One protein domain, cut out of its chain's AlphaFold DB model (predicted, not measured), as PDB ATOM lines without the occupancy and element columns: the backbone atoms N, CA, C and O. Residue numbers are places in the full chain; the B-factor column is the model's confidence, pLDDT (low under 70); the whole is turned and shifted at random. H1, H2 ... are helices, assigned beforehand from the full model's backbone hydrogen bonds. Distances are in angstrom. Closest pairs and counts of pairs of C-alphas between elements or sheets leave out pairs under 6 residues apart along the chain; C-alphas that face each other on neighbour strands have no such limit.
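Overview. This is residues 9 to 115 of the 117 residues of the protein "4Fe-4S Wbl-type domain-containing protein" of Friedmanniella endophytica (UniProt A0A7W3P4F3). One long helix, H5, makes the long axis; at its first end is a small head with H4 in the middle and H2, H3 and loops round it, and H1 meets H5 steeply. Residues 102 to 115 stick out. Printed are 107 residues, with five named helices, H1 to H5, and no named strand: all helix, loose, radius of gyration of the C-alphas 16.8 A, spans 61 by 31 by 25 A.

Arrangement. Start at H5, residues 83 to 113; its residues 93 to 97 touch residues 23 to 26 of H1, residues 9 to 26, closest at C-alphas 97 and 23, 6.1 A, at a steep tilt of 69.8 degrees, only just short of perpendicular. Residues 17 to 24 of H1 touch H4, residues 61 to 71, closest at C-alphas 20 and 70, 5.0 A. H2, residues 36 to 41, and H3, residues 52 to 56, are close to H4 but not clearly touching, at 7.0 A between C-alphas 38 and 63 and 6.4 A between 55 and 61. Every O i to N i+4 pair is within hydrogen-bond range in H1, H3, H4 and H5; H2 has 0 of 2, but 3 of 3 O i to N i+3 pairs.

Along the chain. Find C-alpha 83 at (37.703, 11.461, 36.512); H5 runs 45.0 A to C-alpha 113 at (47.678, -27.330, 16.046). H1 spans 25.9 A, H4 15.3 A.

Size, cuts and confidence. The printed part has no cut; look for the long link from H4 to H5 and pLDDT under 70 at residues 105 to 115.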
ATOM      1  N   SER A   9      23.596  -6.500  42.086       88.75
ATOM      2  CA  SER A   9      24.396  -5.274  41.956       88.75
ATOM      3  C   SER A   9      25.767  -5.398  42.640       88.75
ATOM      4  O   SER A   9      26.791  -4.973  42.091       88.75
ATOM      5  N   VAL A  10      25.809  -6.066  43.796       89.38
ATOM      6  CA  VAL A  10      27.036  -6.332  44.556       89.38
ATOM      7  C   VAL A  10      27.920  -7.308  43.789       89.38
ATOM      8  O   VAL A  10      29.124  -7.083  43.672       89.38
ATOM      9  N   ILE A  11      27.326  -8.355  43.207       90.44
ATOM     10  CA  ILE A  11      28.055  -9.333  42.388       90.44
ATOM     11  C   ILE A  11      28.701  -8.648  41.185       90.44
ATOM     12  O   ILE A  11      29.884  -8.861  40.930       90.44
ATOM     13  N   MET A  12      27.957  -7.801  40.471       92.88
ATOM     14  CA  MET A  12      28.487  -7.093  39.304       92.88
ATOM     15  C   MET A  12      29.608  -6.124  39.679       92.88
ATOM     16  O   MET A  12      30.633  -6.097  39.003       92.88
ATOM     17  N   THR A  13      29.461  -5.398  40.790       91.62
ATOM     18  CA  THR A  13      30.506  -4.493  41.293       91.62
ATOM     19  C   THR A  13      31.787  -5.255  41.633       91.62
ATOM     20  O   THR A  13      32.881  -4.859  41.235       91.62
ATOM     21  N   LEU A  14      31.663  -6.388  42.330       91.94
ATOM     22  CA  LEU A  14      32.808  -7.236  42.660       91.94
ATOM     23  C   LEU A  14      33.446  -7.841  41.405       91.94
ATOM     24  O   LEU A  14      34.671  -7.874  41.305       91.94
ATOM     25  N   ALA A  15      32.641  -8.302  40.445       93.81
ATOM     26  CA  ALA A  15      33.136  -8.842  39.184       93.81
ATOM     27  C   ALA A  15      33.927  -7.789  38.396       93.81
ATOM     28  O   ALA A  15      35.020  -8.085  37.910       93.81
ATOM     29  N   GLU A  16      33.424  -6.553  38.332       94.56
ATOM     30  CA  GLU A  16      34.132  -5.439  37.707       94.56
ATOM     31  C   GLU A  16      35.459  -5.156  38.423       94.56
ATOM     32  O   GLU A  16      36.507  -5.141  37.781       94.56
ATOM     33  N   GLN A  17      35.459  -5.023  39.750       93.06
ATOM     34  CA  GLN A  17      36.688  -4.777  40.517       93.06
ATOM     35  C   GLN A  17      37.722  -5.898  40.338       93.06
ATOM     36  O   GLN A  17      38.914  -5.628  40.179       93.06
ATOM     37  N   GLN A  18      37.288  -7.162  40.313       94.06
ATOM     38  CA  GLN A  18      38.177  -8.307  40.092       94.06
ATOM     39  C   GLN A  18      38.761  -8.332  38.682       94.06
ATOM     40  O   GLN A  18      39.951  -8.630  38.500       94.06
ATOM     41  N   TYR A  19      37.949  -7.994  37.681       95.31
ATOM     42  CA  TYR A  19      38.422  -7.818  36.317       95.31
ATOM     43  C   TYR A  19      39.469  -6.703  36.248       95.31
ATOM     44  O   TYR A  19      40.586  -6.938  35.779       95.31
ATOM     45  N   ARG A  20      39.167  -5.532  36.821       95.12
ATOM     46  CA  ARG A  20      40.078  -4.384  36.823       95.12
ATOM     47  C   ARG A  20      41.399  -4.673  37.531       95.12
ATOM     48  O   ARG A  20      42.470  -4.392  36.995       95.12
ATOM     49  N   ALA A  21      41.342  -5.327  38.688       92.38
ATOM     50  CA  ALA A  21      42.528  -5.777  39.408       92.38
ATOM     51  C   ALA A  21      43.380  -6.753  38.577       92.38
ATOM     52  O   ALA A  21      44.608  -6.726  38.647       92.38
ATOM     53  N   SER A  22      42.744  -7.614  37.778       91.56
ATOM     54  CA  SER A  22      43.448  -8.568  36.916       91.56
ATOM     55  C   SER A  22      44.179  -7.883  35.766       91.56
ATOM     56  O   SER A  22      45.321  -8.248  35.502       91.56
ATOM     57  N   VAL A  23      43.579  -6.860  35.148       92.50
ATOM     58  CA  VAL A  23      44.241  -6.023  34.130       92.50
ATOM     59  C   VAL A  23      45.513  -5.395  34.702       92.50
ATOM     60  O   VAL A  23      46.596  -5.599  34.159       92.50
ATOM     61  N   ILE A  24      45.406  -4.712  35.846       90.25
ATOM     62  CA  ILE A  24      46.540  -4.042  36.504       90.25
ATOM     63  C   ILE A  24      47.667  -5.033  36.835       90.25
ATOM     64  O   ILE A  24      48.823  -4.787  36.490       90.25
ATOM     65  N   ARG A  25      47.335  -6.192  37.429       87.56
ATOM     66  CA  ARG A  25      48.321  -7.237  37.765       87.56
ATOM     67  C   ARG A  25      49.034  -7.802  36.537       87.56
ATOM     68  O   ARG A  25      50.246  -7.991  36.571       87.56
ATOM     69  N   GLN A  26      48.297  -8.096  35.467       87.25
ATOM     70  CA  GLN A  26      48.853  -8.705  34.251       87.25
ATOM     71  C   GLN A  26      49.763  -7.743  33.481       87.25
ATOM     72  O   GLN A  26      50.707  -8.177  32.827       87.25
ATOM     73  N   LEU A  27      49.524  -6.438  33.609       86.00
ATOM     74  CA  LEU A  27      50.396  -5.397  33.065       86.00
ATOM     75  C   LEU A  27      51.596  -5.073  33.969       86.00
ATOM     76  O   LEU A  27      52.341  -4.144  33.669       86.00
ATOM     77  N   GLN A  28      51.798  -5.826  35.059       82.44
ATOM     78  CA  GLN A  28      52.896  -5.642  36.019       82.44
ATOM     79  C   GLN A  28      52.963  -4.229  36.619       82.44
ATOM     80  O   GLN A  28      54.016  -3.775  37.068       82.44
ATOM     81  N   ILE A  29      51.826  -3.537  36.662       79.25
ATOM     82  CA  ILE A  29      51.667  -2.320  37.450       79.25
ATOM     83  C   ILE A  29      51.626  -2.792  38.907       79.25
ATOM     84  O   ILE A  29      50.845  -3.695  39.216       79.25
ATOM     85  N   SER A  30      52.519  -2.259  39.754       75.06
ATOM     86  CA  SER A  30      52.780  -2.736  41.130       75.06
ATOM     87  C   SER A  30      51.509  -3.149  41.886       75.06
ATOM     88  O   SER A  30      50.451  -2.566  41.680       75.06
ATOM     89  N   VAL A  31      51.606  -4.131  42.788       76.88
ATOM     90  CA  VAL A  31      50.499  -4.560  43.663       76.88
ATOM     91  C   VAL A  31      50.434  -3.802  44.987       76.88
ATOM     92  O   VAL A  31      49.518  -4.052  45.765       76.88
ATOM     93  N   ASP A  32      51.352  -2.864  45.234       84.44
ATOM     94  CA  ASP A  32      51.447  -2.142  46.512       84.44
ATOM     95  C   ASP A  32      50.152  -1.390  46.861       84.44
ATOM     96  O   ASP A  32      49.823  -1.232  48.033       84.44
ATOM     97  N   TRP A  33      49.336  -1.035  45.861       85.00
ATOM     98  CA  TRP A  33      48.004  -0.445  46.058       85.00
ATOM     99  C   TRP A  33      47.007  -1.346  46.805       85.00
ATOM    100  O   TRP A  33      46.001  -0.844  47.304       85.00
ATOM    101  N   GLN A  34      47.252  -2.658  46.884       86.31
ATOM    102  CA  GLN A  34      46.416  -3.598  47.642       86.31
ATOM    103  C   GLN A  34      46.696  -3.550  49.148       86.31
ATOM    104  O   GLN A  34      45.843  -3.957  49.937       86.31
ATOM    105  N   LEU A  35      47.873  -3.068  49.554       87.50
ATOM    106  CA  LEU A  35      48.222  -2.909  50.962       87.50
ATOM    107  C   LEU A  35      47.558  -1.638  51.489       87.50
ATOM    108  O   LEU A  35      47.688  -0.589  50.889       87.50
ATOM    109  N   VAL A  36      46.856  -1.675  52.619       85.31
ATOM    110  CA  VAL A  36      46.171  -0.468  53.136       85.31
ATOM    111  C   VAL A  36      47.164   0.587  53.657       85.31
ATOM    112  O   VAL A  36      46.840   1.766  53.750       85.31
ATOM    113  N   GLU A  37      48.398   0.182  53.947       90.62
ATOM    114  CA  GLU A  37      49.443   0.991  54.589       90.62
ATOM    115  C   GLU A  37      49.846   2.232  53.781       90.62
ATOM    116  O   GLU A  37      50.213   3.252  54.364       90.62
ATOM    117  N   TRP A  38      49.723   2.209  52.446       90.12
ATOM    118  CA  TRP A  38      50.024   3.394  51.634       90.12
ATOM    119  C   TRP A  38      49.080   4.561  51.949       90.12
ATOM    120  O   TRP A  38      49.451   5.719  51.762       90.12
ATOM    121  N   VAL A  39      47.875   4.299  52.471       90.38
ATOM    122  CA  VAL A  39      46.906   5.352  52.809       90.38
ATOM    123  C   VAL A  39      47.468   6.297  53.875       90.38
ATOM    124  O   VAL A  39      47.177   7.494  53.842       90.38
ATOM    125  N   ASP A  40      48.336   5.813  54.765       91.75
ATOM    126  CA  ASP A  40      48.975   6.647  55.786       91.75
ATOM    127  C   ASP A  40      49.975   7.656  55.202       91.75
ATOM    128  O   ASP A  40      50.202   8.711  55.791       91.75
ATOM    129  N   GLY A  41      50.513   7.385  54.009       91.12
ATOM    130  CA  GLY A  41      51.357   8.316  53.261       91.12
ATOM    131  C   GLY A  41      50.581   9.328  52.411       91.12
ATOM    132  O   GLY A  41      51.195  10.172  51.756       91.12
ATOM    133  N   ALA A  42      49.246   9.261  52.364       94.12
ATOM    134  CA  ALA A  42      48.457  10.111  51.479       94.12
ATOM    135  C   ALA A  42      48.471  11.578  51.931       94.12
ATOM    136  O   ALA A  42      47.979  11.926  53.000       94.12
ATOM    137  N   ALA A  43      48.943  12.480  51.066       93.50
ATOM    138  CA  ALA A  43      49.018  13.914  51.370       93.50
ATOM    139  C   ALA A  43      47.652  14.562  51.677       93.50
ATOM    140  O   ALA A  43      47.591  15.592  52.341       93.50
ATOM    141  N   CYS A  44      46.551  13.974  51.198       93.44
ATOM    142  CA  CYS A  44      45.192  14.436  51.480       93.44
ATOM    143  C   CYS A  44      44.568  13.819  52.743       93.44
ATOM    144  O   CYS A  44      43.422  14.138  53.047       93.44
ATOM    145  N   ARG A  45      45.275  12.929  53.456       91.06
ATOM    146  CA  ARG A  45      44.760  12.198  54.628       91.06
ATOM    147  C   ARG A  45      44.236  13.138  55.706       91.06
ATOM    148  O   ARG A  45      43.118  12.958  56.175       91.06
ATOM    149  N   ASP A  46      45.013  14.168  56.035       86.00
ATOM    150  CA  ASP A  46      44.682  15.076  57.137       86.00
ATOM    151  C   ASP A  46      43.774  16.235  56.698       86.00
ATOM    152  O   ASP A  46      42.986  16.751  57.487       86.00
ATOM    153  N   SER A  47      43.861  16.655  55.431       86.25
ATOM    154  CA  SER A  47      43.037  17.745  54.895       86.25
ATOM    155  C   SER A  47      41.666  17.279  54.403       86.25
ATOM    156  O   SER A  47      40.779  18.107  54.198       86.25
ATOM    157  N   GLY A  48      41.504  15.979  54.125       82.94
ATOM    158  CA  GLY A  48      40.331  15.402  53.463       82.94
ATOM    159  C   GLY A  48      40.124  15.882  52.020       82.94
ATOM    160  O   GLY A  48      39.146  15.501  51.377       82.94
ATOM    161  N   ARG A  49      41.026  16.718  51.491       89.25
ATOM    162  CA  ARG A  49      40.892  17.355  50.181       89.25
ATOM    163  C   ARG A  49      41.957  16.826  49.234       89.25
ATOM    164  O   ARG A  49      43.136  17.139  49.368       89.25
ATOM    165  N   ALA A  50      41.518  16.046  48.253       91.88
ATOM    166  CA  ALA A  50      42.326  15.701  47.096       91.88
ATOM    167  C   ALA A  50      42.070  16.736  45.992       91.88
ATOM    168  O   ALA A  50      40.943  16.898  45.535       91.88
ATOM    169  N   ASP A  51      43.117  17.442  45.584       95.12
ATOM    170  CA  ASP A  51      43.132  18.332  44.426       95.12
ATOM    171  C   ASP A  51      44.453  18.168  43.663       95.12
ATOM    172  O   ASP A  51      45.380  17.491  44.126       95.12
ATOM    173  N   ARG A  52      44.551  18.785  42.482       94.06
ATOM    174  CA  ARG A  52      45.739  18.674  41.627       94.06
ATOM    175  C   ARG A  52      47.050  19.019  42.362       94.06
ATOM    176  O   ARG A  52      47.972  18.202  42.297       94.06
ATOM    177  N   PRO A  53      47.176  20.150  43.092       94.19
ATOM    178  CA  PRO A  53      48.404  20.473  43.829       94.19
ATOM    179  C   PRO A  53      48.743  19.496  44.962       94.19
ATOM    180  O   PRO A  53      49.924  19.261  45.240       94.19
ATOM    181  N   THR A  54      47.734  18.947  45.639       94.56
ATOM    182  CA  THR A  54      47.929  17.958  46.708       94.56
ATOM    183  C   THR A  54      48.411  16.639  46.125       94.56
ATOM    184  O   THR A  54      49.427  16.099  46.562       94.56
ATOM    185  N   CYS A  55      47.753  16.151  45.074       95.44
ATOM    186  CA  CYS A  55      48.137  14.907  44.422       95.44
ATOM    187  C   CYS A  55      49.519  14.978  43.754       95.44
ATOM    188  O   CYS A  55      50.240  13.985  43.769       95.44
ATOM    189  N   ALA A  56      49.912  16.132  43.204       92.88
ATOM    190  CA  ALA A  56      51.215  16.310  42.556       92.88
ATOM    191  C   ALA A  56      52.409  16.116  43.508       92.88
ATOM    192  O   ALA A  56      53.497  15.768  43.059       92.88
ATOM    193  N   ARG A  57      52.209  16.334  44.813       93.19
ATOM    194  CA  ARG A  57      53.235  16.190  45.860       93.19
ATOM    195  C   ARG A  57      53.030  14.947  46.728       93.19
ATOM    196  O   ARG A  57      53.754  14.758  47.700       93.19
ATOM    197  N   CYS A  58      52.022  14.135  46.416       95.31
ATOM    198  CA  CYS A  58      51.660  12.980  47.222       95.31
ATOM    199  C   CYS A  58      52.671  11.842  46.996       95.31
ATOM    200  O   CYS A  58      52.838  11.425  45.848       95.31
ATOM    201  N   PRO A  59      53.325  11.313  48.048       94.31
ATOM    202  CA  PRO A  59      54.326  10.256  47.893       94.31
ATOM    203  C   PRO A  59      53.709   8.926  47.443       94.31
ATOM    204  O   PRO A  59      54.378   8.146  46.782       94.31
ATOM    205  N   VAL A  60      52.421   8.710  47.729       94.56
ATOM    206  CA  VAL A  60      51.662   7.492  47.390       94.56
ATOM    207  C   VAL A  60      50.741   7.694  46.183       94.56
ATOM    208  O   VAL A  60      49.631   7.162  46.085       94.56
ATOM    209  N   ARG A  61      51.149   8.586  45.271       94.12
ATOM    210  CA  ARG A  61      50.350   8.963  44.099       94.12
ATOM    211  C   ARG A  61      50.060   7.758  43.201       94.12
ATOM    212  O   ARG A  61      48.951   7.668  42.676       94.12
ATOM    213  N   ALA A  62      51.039   6.873  43.012       92.50
ATOM    214  CA  ALA A  62      50.929   5.729  42.111       92.50
ATOM    215  C   ALA A  62      49.949   4.679  42.652       92.50
ATOM    216  O   ALA A  62      49.054   4.238  41.932       92.50
ATOM    217  N   GLU A  63      50.062   4.354  43.937       93.75
ATOM    218  CA  GLU A  63      49.199   3.424  44.656       93.75
ATOM    219  C   GLU A  63      47.762   3.943  44.679       93.75
ATOM    220  O   GLU A  63      46.827   3.221  44.333       93.75
ATOM    221  N   CYS A  64      47.591   5.235  44.980       94.75
ATOM    222  CA  CYS A  64      46.293   5.899  44.955       94.75
ATOM    223  C   CYS A  64      45.650   5.864  43.560       94.75
ATOM    224  O   CYS A  64      44.450   5.608  43.449       94.75
ATOM    225  N   LEU A  65      46.424   6.100  42.491       94.88
ATOM    226  CA  LEU A  65      45.910   6.027  41.122       94.88
ATOM    227  C   LEU A  65      45.472   4.602  40.772       94.88
ATOM    228  O   LEU A  65      44.367   4.413  40.269       94.88
ATOM    229  N   ALA A  66      46.309   3.606  41.063       94.00
ATOM    230  CA  ALA A  66      46.005   2.208  40.779       94.00
ATOM    231  C   ALA A  66      44.764   1.729  41.549       94.00
ATOM    232  O   ALA A  66      43.855   1.158  40.945       94.00
ATOM    233  N   ALA A  67      44.665   2.044  42.845       93.75
ATOM    234  CA  ALA A  67      43.486   1.745  43.653       93.75
ATOM    235  C   ALA A  67      42.220   2.412  43.088       93.75
ATOM    236  O   ALA A  67      41.181   1.762  42.972       93.75
ATOM    237  N   ALA A  68      42.305   3.682  42.678       95.12
ATOM    238  CA  ALA A  68      41.176   4.410  42.102       95.12
ATOM    239  C   ALA A  68      40.708   3.823  40.762       95.12
ATOM    240  O   ALA A  68      39.504   3.729  40.520       95.12
ATOM    241  N   LEU A  69      41.644   3.399  39.906       95.56
ATOM    242  CA  LEU A  69      41.326   2.729  38.645       95.56
ATOM    243  C   LEU A  69      40.626   1.391  38.892       95.56
ATOM    244  O   LEU A  69      39.620   1.119  38.243       95.56
ATOM    245  N   VAL A  70      41.112   0.589  39.847       94.12
ATOM    246  CA  VAL A  70      40.526  -0.717  40.196       94.12
ATOM    247  C   VAL A  70      39.144  -0.577  40.822       94.12
ATOM    248  O   VAL A  70      38.235  -1.321  40.463       94.12
ATOM    249  N   ALA A  71      38.970   0.376  41.736       93.38
ATOM    250  CA  ALA A  71      37.705   0.588  42.428       93.38
ATOM    251  C   ALA A  71      36.637   1.267  41.554       93.38
ATOM    252  O   ALA A  71      35.476   1.302  41.952       93.38
ATOM    253  N   GLY A  72      37.015   1.830  40.398       93.19
ATOM    254  CA  GLY A  72      36.120   2.685  39.616       93.19
ATOM    255  C   GLY A  72      35.745   3.963  40.375       93.19
ATOM    256  O   GLY A  72      34.596   4.397  40.327       93.19
ATOM    257  N   ASP A  73      36.696   4.539  41.119       94.31
ATOM    258  CA  ASP A  73      36.451   5.650  42.047       94.31
ATOM    259  C   ASP A  73      35.871   6.880  41.316       94.31
ATOM    260  O   ASP A  73      36.400   7.343  40.296       94.31
ATOM    261  N   THR A  74      34.773   7.414  41.856       93.88
ATOM    262  CA  THR A  74      33.986   8.518  41.286       93.88
ATOM    263  C   THR A  74      34.385   9.900  41.800       93.88
ATOM    264  O   THR A  74      33.860  10.898  41.302       93.88
ATOM    265  N   ALA A  75      35.304   9.988  42.764       93.31
ATOM    266  CA  ALA A  75      35.804  11.254  43.279       93.31
ATOM    267  C   ALA A  75      36.478  12.073  42.175       93.31
ATOM    268  O   ALA A  75      37.050  11.522  41.239       93.31
ATOM    269  N   GLU A  76      36.455  13.399  42.294       94.88
ATOM    270  CA  GLU A  76      37.034  14.274  41.273       94.88
ATOM    271  C   GLU A  76      38.525  13.970  41.068       94.88
ATOM    272  O   GLU A  76      38.919  13.578  39.975       94.88
ATOM    273  N   TRP A  77      39.323  13.999  42.142       96.19
ATOM    274  CA  TRP A  77      40.772  13.784  42.099       96.19
ATOM    275  C   TRP A  77      41.217  12.527  42.850       96.19
ATOM    276  O   TRP A  77      40.922  12.341  44.038       96.19
ATOM    277  N   ARG A  78      42.018  11.702  42.165       95.62
ATOM    278  CA  ARG A  78      42.754  10.561  42.730       95.62
ATOM    279  C   ARG A  78      44.073  10.383  42.001       95.62
ATOM    280  O   ARG A  78      44.116  10.495  40.782       95.62
ATOM    281  N   GLY A  79      45.159  10.131  42.731       94.12
ATOM    282  CA  GLY A  79      46.451   9.823  42.109       94.12
ATOM    283  C   GLY A  79      46.964  10.883  41.119       94.12
ATOM    284  O   GLY A  79      47.780  10.595  40.247       94.12
ATOM    285  N   GLY A  80      46.495  12.129  41.238       95.94
ATOM    286  CA  GLY A  80      46.855  13.231  40.342       95.94
ATOM    287  C   GLY A  80      46.226  13.156  38.958       95.94
ATOM    288  O   GLY A  80      46.779  13.768  38.052       95.94
ATOM    289  N   ALA A  81      45.128  12.415  38.821       96.94
ATOM    290  CA  ALA A  81      44.276  12.391  37.647       96.94
ATOM    291  C   ALA A  81      42.834  12.727  38.045       96.94
ATOM    292  O   ALA A  81      42.349  12.278  39.099       96.94
ATOM    293  N   ASP A  82      42.153  13.498  37.206       97.25
ATOM    294  CA  ASP A  82      40.718  13.714  37.335       97.25
ATOM    295  C   ASP A  82      39.908  12.491  36.856       97.25
ATOM    296  O   ASP A  82      40.455  11.439  36.516       97.25
ATOM    297  N   ARG A  83      38.575  12.578  36.898       96.38
ATOM    298  CA  ARG A  83      37.703  11.461  36.512       96.38
ATOM    299  C   ARG A  83      37.810  11.097  35.028       96.38
ATOM    300  O   ARG A  83      37.746   9.910  34.711       96.38
ATOM    301  N   GLU A  84      37.933  12.082  34.146       97.25
ATOM    302  CA  GLU A  84      38.009  11.866  32.698       97.25
ATOM    303  C   GLU A  84      39.364  11.263  32.326       97.25
ATOM    304  O   GLU A  84      39.424  10.243  31.640       97.25
ATOM    305  N   GLU A  85      40.443  11.806  32.892       97.81
ATOM    306  CA  GLU A  85      41.794  11.271  32.739       97.81
ATOM    307  C   GLU A  85      41.869   9.811  33.213       97.81
ATOM    308  O   GLU A  85      42.444   8.963  32.530       97.81
ATOM    309  N   ARG A  86      41.247   9.474  34.352       97.56
ATOM    310  CA  ARG A  86      41.193   8.083  34.836       97.56
ATOM    311  C   ARG A  86      40.377   7.165  33.929       97.56
ATOM    312  O   ARG A  86      40.751   6.005  33.782       97.56
ATOM    313  N   ALA A  87      39.289   7.652  33.336       96.69
ATOM    314  CA  ALA A  87      38.508   6.869  32.382       96.69
ATOM    315  C   ALA A  87      39.328   6.556  31.120       96.69
ATOM    316  O   ALA A  87      39.434   5.390  30.747       96.69
ATOM    317  N   GLY A  88      40.000   7.557  30.541       97.88
ATOM    318  CA  GLY A  88      40.876   7.357  29.382       97.88
ATOM    319  C   GLY A  88      42.056   6.425  29.680       97.88
ATOM    320  O   GLY A  88      42.335   5.506  28.914       97.88
ATOM    321  N   LEU A  89      42.700   6.588  30.843       96.31
ATOM    322  CA  LEU A  89      43.756   5.675  31.295       96.31
ATOM    323  C   LEU A  89      43.252   4.236  31.421       96.31
ATOM    324  O   LEU A  89      43.953   3.304  31.029       96.31
ATOM    325  N   TRP A  90      42.049   4.042  31.966       96.81
ATOM    326  CA  TRP A  90      41.447   2.718  32.070       96.81
ATOM    327  C   TRP A  90      41.228   2.085  30.689       96.81
ATOM    328  O   TRP A  90      41.636   0.944  30.478       96.81
ATOM    329  N   GLU A  91      40.651   2.825  29.742       97.44
ATOM    330  CA  GLU A  91      40.410   2.341  28.376       97.44
ATOM    331  C   GLU A  91      41.702   1.920  27.667       97.44
ATOM    332  O   GLU A  91      41.739   0.895  26.979       97.44
ATOM    333  N   ASP A  92      42.780   2.687  27.837       96.69
ATOM    334  CA  ASP A  92      44.076   2.363  27.245       96.69
ATOM    335  C   ASP A  92      44.699   1.113  27.884       96.69
ATOM    336  O   ASP A  92      45.180   0.228  27.169       96.69
ATOM    337  N   LEU A  93      44.644   0.987  29.215       95.12
ATOM    338  CA  LEU A  93      45.127  -0.198  29.932       95.12
ATOM    339  C   LEU A  93      44.352  -1.455  29.531       95.12
ATOM    340  O   LEU A  93      44.948  -2.494  29.236       95.12
ATOM    341  N   GLU A  94      43.028  -1.356  29.480       96.44
ATOM    342  CA  GLU A  94      42.159  -2.443  29.053       96.44
ATOM    343  C   GLU A  94      42.472  -2.870  27.616       96.44
ATOM    344  O   GLU A  94      42.653  -4.058  27.345       96.44
ATOM    345  N   ARG A  95      42.637  -1.910  26.699       96.06
ATOM    346  CA  ARG A  95      43.002  -2.187  25.304       96.06
ATOM    347  C   ARG A  95      44.330  -2.930  25.194       96.06
ATOM    348  O   ARG A  95      44.433  -3.894  24.432       96.06
ATOM    349  N   VAL A  96      45.342  -2.507  25.952       94.12
ATOM    350  CA  VAL A  96      46.654  -3.172  25.985       94.12
ATOM    351  C   VAL A  96      46.520  -4.595  26.528       94.12
ATOM    352  O   VAL A  96      47.022  -5.536  25.909       94.12
ATOM    353  N   TYR A  97      45.796  -4.782  27.633       93.44
ATOM    354  CA  TYR A  97      45.558  -6.099  28.220       93.44
ATOM    355  C   TYR A  97      44.843  -7.052  27.258       93.44
ATOM    356  O   TYR A  97      45.307  -8.176  27.057       93.44
ATOM    357  N   LEU A  98      43.760  -6.605  26.620       93.00
ATOM    358  CA  LEU A  98      43.032  -7.405  25.635       93.00
ATOM    359  C   LEU A  98      43.936  -7.768  24.451       93.00
ATOM    360  O   LEU A  98      43.991  -8.931  24.056       93.00
ATOM    361  N   GLY A  99      44.749  -6.823  23.968       91.38
ATOM    362  CA  GLY A  99      45.743  -7.087  22.929       91.38
ATOM    363  C   GLY A  99      46.778  -8.152  23.321       91.38
ATOM    364  O   GLY A  99      47.140  -8.992  22.494       91.38
ATOM    365  N   HIS A 100      47.248  -8.164  24.572       87.44
ATOM    366  CA  HIS A 100      48.148  -9.209  25.076       87.44
ATOM    367  C   HIS A 100      47.453 -10.558  25.227       87.44
ATOM    368  O   HIS A 100      47.999 -11.579  24.802       87.44
ATOM    369  N   ARG A 101      46.247 -10.561  25.799       84.88
ATOM    370  CA  ARG A 101      45.432 -11.758  25.989       84.88
ATOM    371  C   ARG A 101      45.164 -12.447  24.654       84.88
ATOM    372  O   ARG A 101      45.414 -13.643  24.523       84.88
ATOM    373  N   ASP A 102      44.726 -11.690  23.655       85.62
ATOM    374  CA  ASP A 102      44.360 -12.226  22.346       85.62
ATOM    375  C   ASP A 102      45.593 -12.779  21.604       85.62
ATOM    376  O   ASP A 102      45.531 -13.854  21.008       85.62
ATOM    377  N   ARG A 103      46.762 -12.124  21.720       79.38
ATOM    378  CA  ARG A 103      48.035 -12.675  21.212       79.38
ATOM    379  C   ARG A 103      48.445 -13.961  21.932       79.38
ATOM    380  O   ARG A 103      48.923 -14.886  21.278       79.38
ATOM    381  N   GLY A 104      48.267 -14.025  23.253       73.00
ATOM    382  CA  GLY A 104      48.528 -15.229  24.044       73.00
ATOM    383  C   GLY A 104      47.666 -16.407  23.587       73.00
ATOM    384  O   GLY A 104      48.184 -17.503  23.373       73.00
ATOM    385  N   PHE A 105      46.377 -16.165  23.333       66.94
ATOM    386  CA  PHE A 105      45.472 -17.168  22.767       66.94
ATOM    387  C   PHE A 105      45.915 -17.648  21.379       66.94
ATOM    388  O   PHE A 105      45.974 -18.854  21.151       66.94
ATOM    389  N   MET A 106      46.299 -16.739  20.475       68.62
ATOM    390  CA  MET A 106      46.777 -17.120  19.136       68.62
ATOM    391  C   MET A 106      48.057 -17.971  19.177       68.62
ATOM    392  O   MET A 106      48.228 -18.880  18.364       68.62
ATOM    393  N   GLN A 107      48.973 -17.699  20.112       64.62
ATOM    394  CA  GLN A 107      50.194 -18.499  20.268       64.62
ATOM    395  C   GLN A 107      49.901 -19.908  20.799       64.62
ATOM    396  O   GLN A 107      50.490 -20.876  20.311       64.62
ATOM    397  N   LEU A 108      48.974 -20.035  21.754       62.91
ATOM    398  CA  LEU A 108      48.539 -21.331  22.278       62.91
ATOM    399  C   LEU A 108      47.866 -22.175  21.191       62.91
ATOM    400  O   LEU A 108      48.237 -23.335  21.016       62.91
ATOM    401  N   ASP A 109      46.962 -21.587  20.408       64.50
ATOM    402  CA  ASP A 109      46.268 -22.278  19.314       64.50
ATOM    403  C   ASP A 109      47.249 -22.819  18.254       64.50
ATOM    404  O   ASP A 109      47.209 -23.992  17.869       64.50
ATOM    405  N   ARG A 110      48.248 -22.011  17.875       59.56
ATOM    406  CA  ARG A 110      49.315 -22.433  16.954       59.56
ATOM    407  C   ARG A 110      50.185 -23.564  17.518       59.56
ATOM    408  O   ARG A 110      50.644 -24.428  16.775       59.56
ATOM    409  N   SER A 111      50.420 -23.568  18.829       68.25
ATOM    410  CA  SER A 111      51.210 -24.612  19.497       68.25
ATOM    411  C   SER A 111      50.453 -25.937  19.659       68.25
ATOM    412  O   SER A 111      51.075 -27.000  19.643       68.25
ATOM    413  N   LEU A 112      49.123 -25.883  19.781       62.34
ATOM    414  CA  LEU A 112      48.260 -27.060  19.851       62.34
ATOM    415  C   LEU A 112      48.058 -27.674  18.466       62.34
ATOM    416  O   LEU A 112      48.195 -28.883  18.322       62.34
ATOM    417  N   THR A 113      47.826 -26.860  17.437       63.16
ATOM    418  CA  THR A 113      47.678 -27.330  16.046       63.16
ATOM    419  C   THR A 113      48.972 -27.916  15.467       63.16
ATOM    420  O   THR A 113      48.914 -28.891  14.725       63.16
ATOM    421  N   GLY A 114      50.148 -27.407  15.851       57.53
ATOM    422  CA  GLY A 114      51.446 -27.942  15.412       57.53
ATOM    423  C   GLY A 114      51.914 -29.229  16.110       57.53
ATOM    424  O   GLY A 114      52.913 -29.806  15.696       57.53
ATOM    425  N   ARG A 115      51.233 -29.686  17.172       53.41
ATOM    426  CA  ARG A 115      51.598 -30.903  17.928       53.41
ATOM    427  C   ARG A 115      50.896 -32.173  17.410       53.41
ATOM    428  O   ARG A 115      51.211 -33.266  17.868       53.41
TER     429      ARG A 115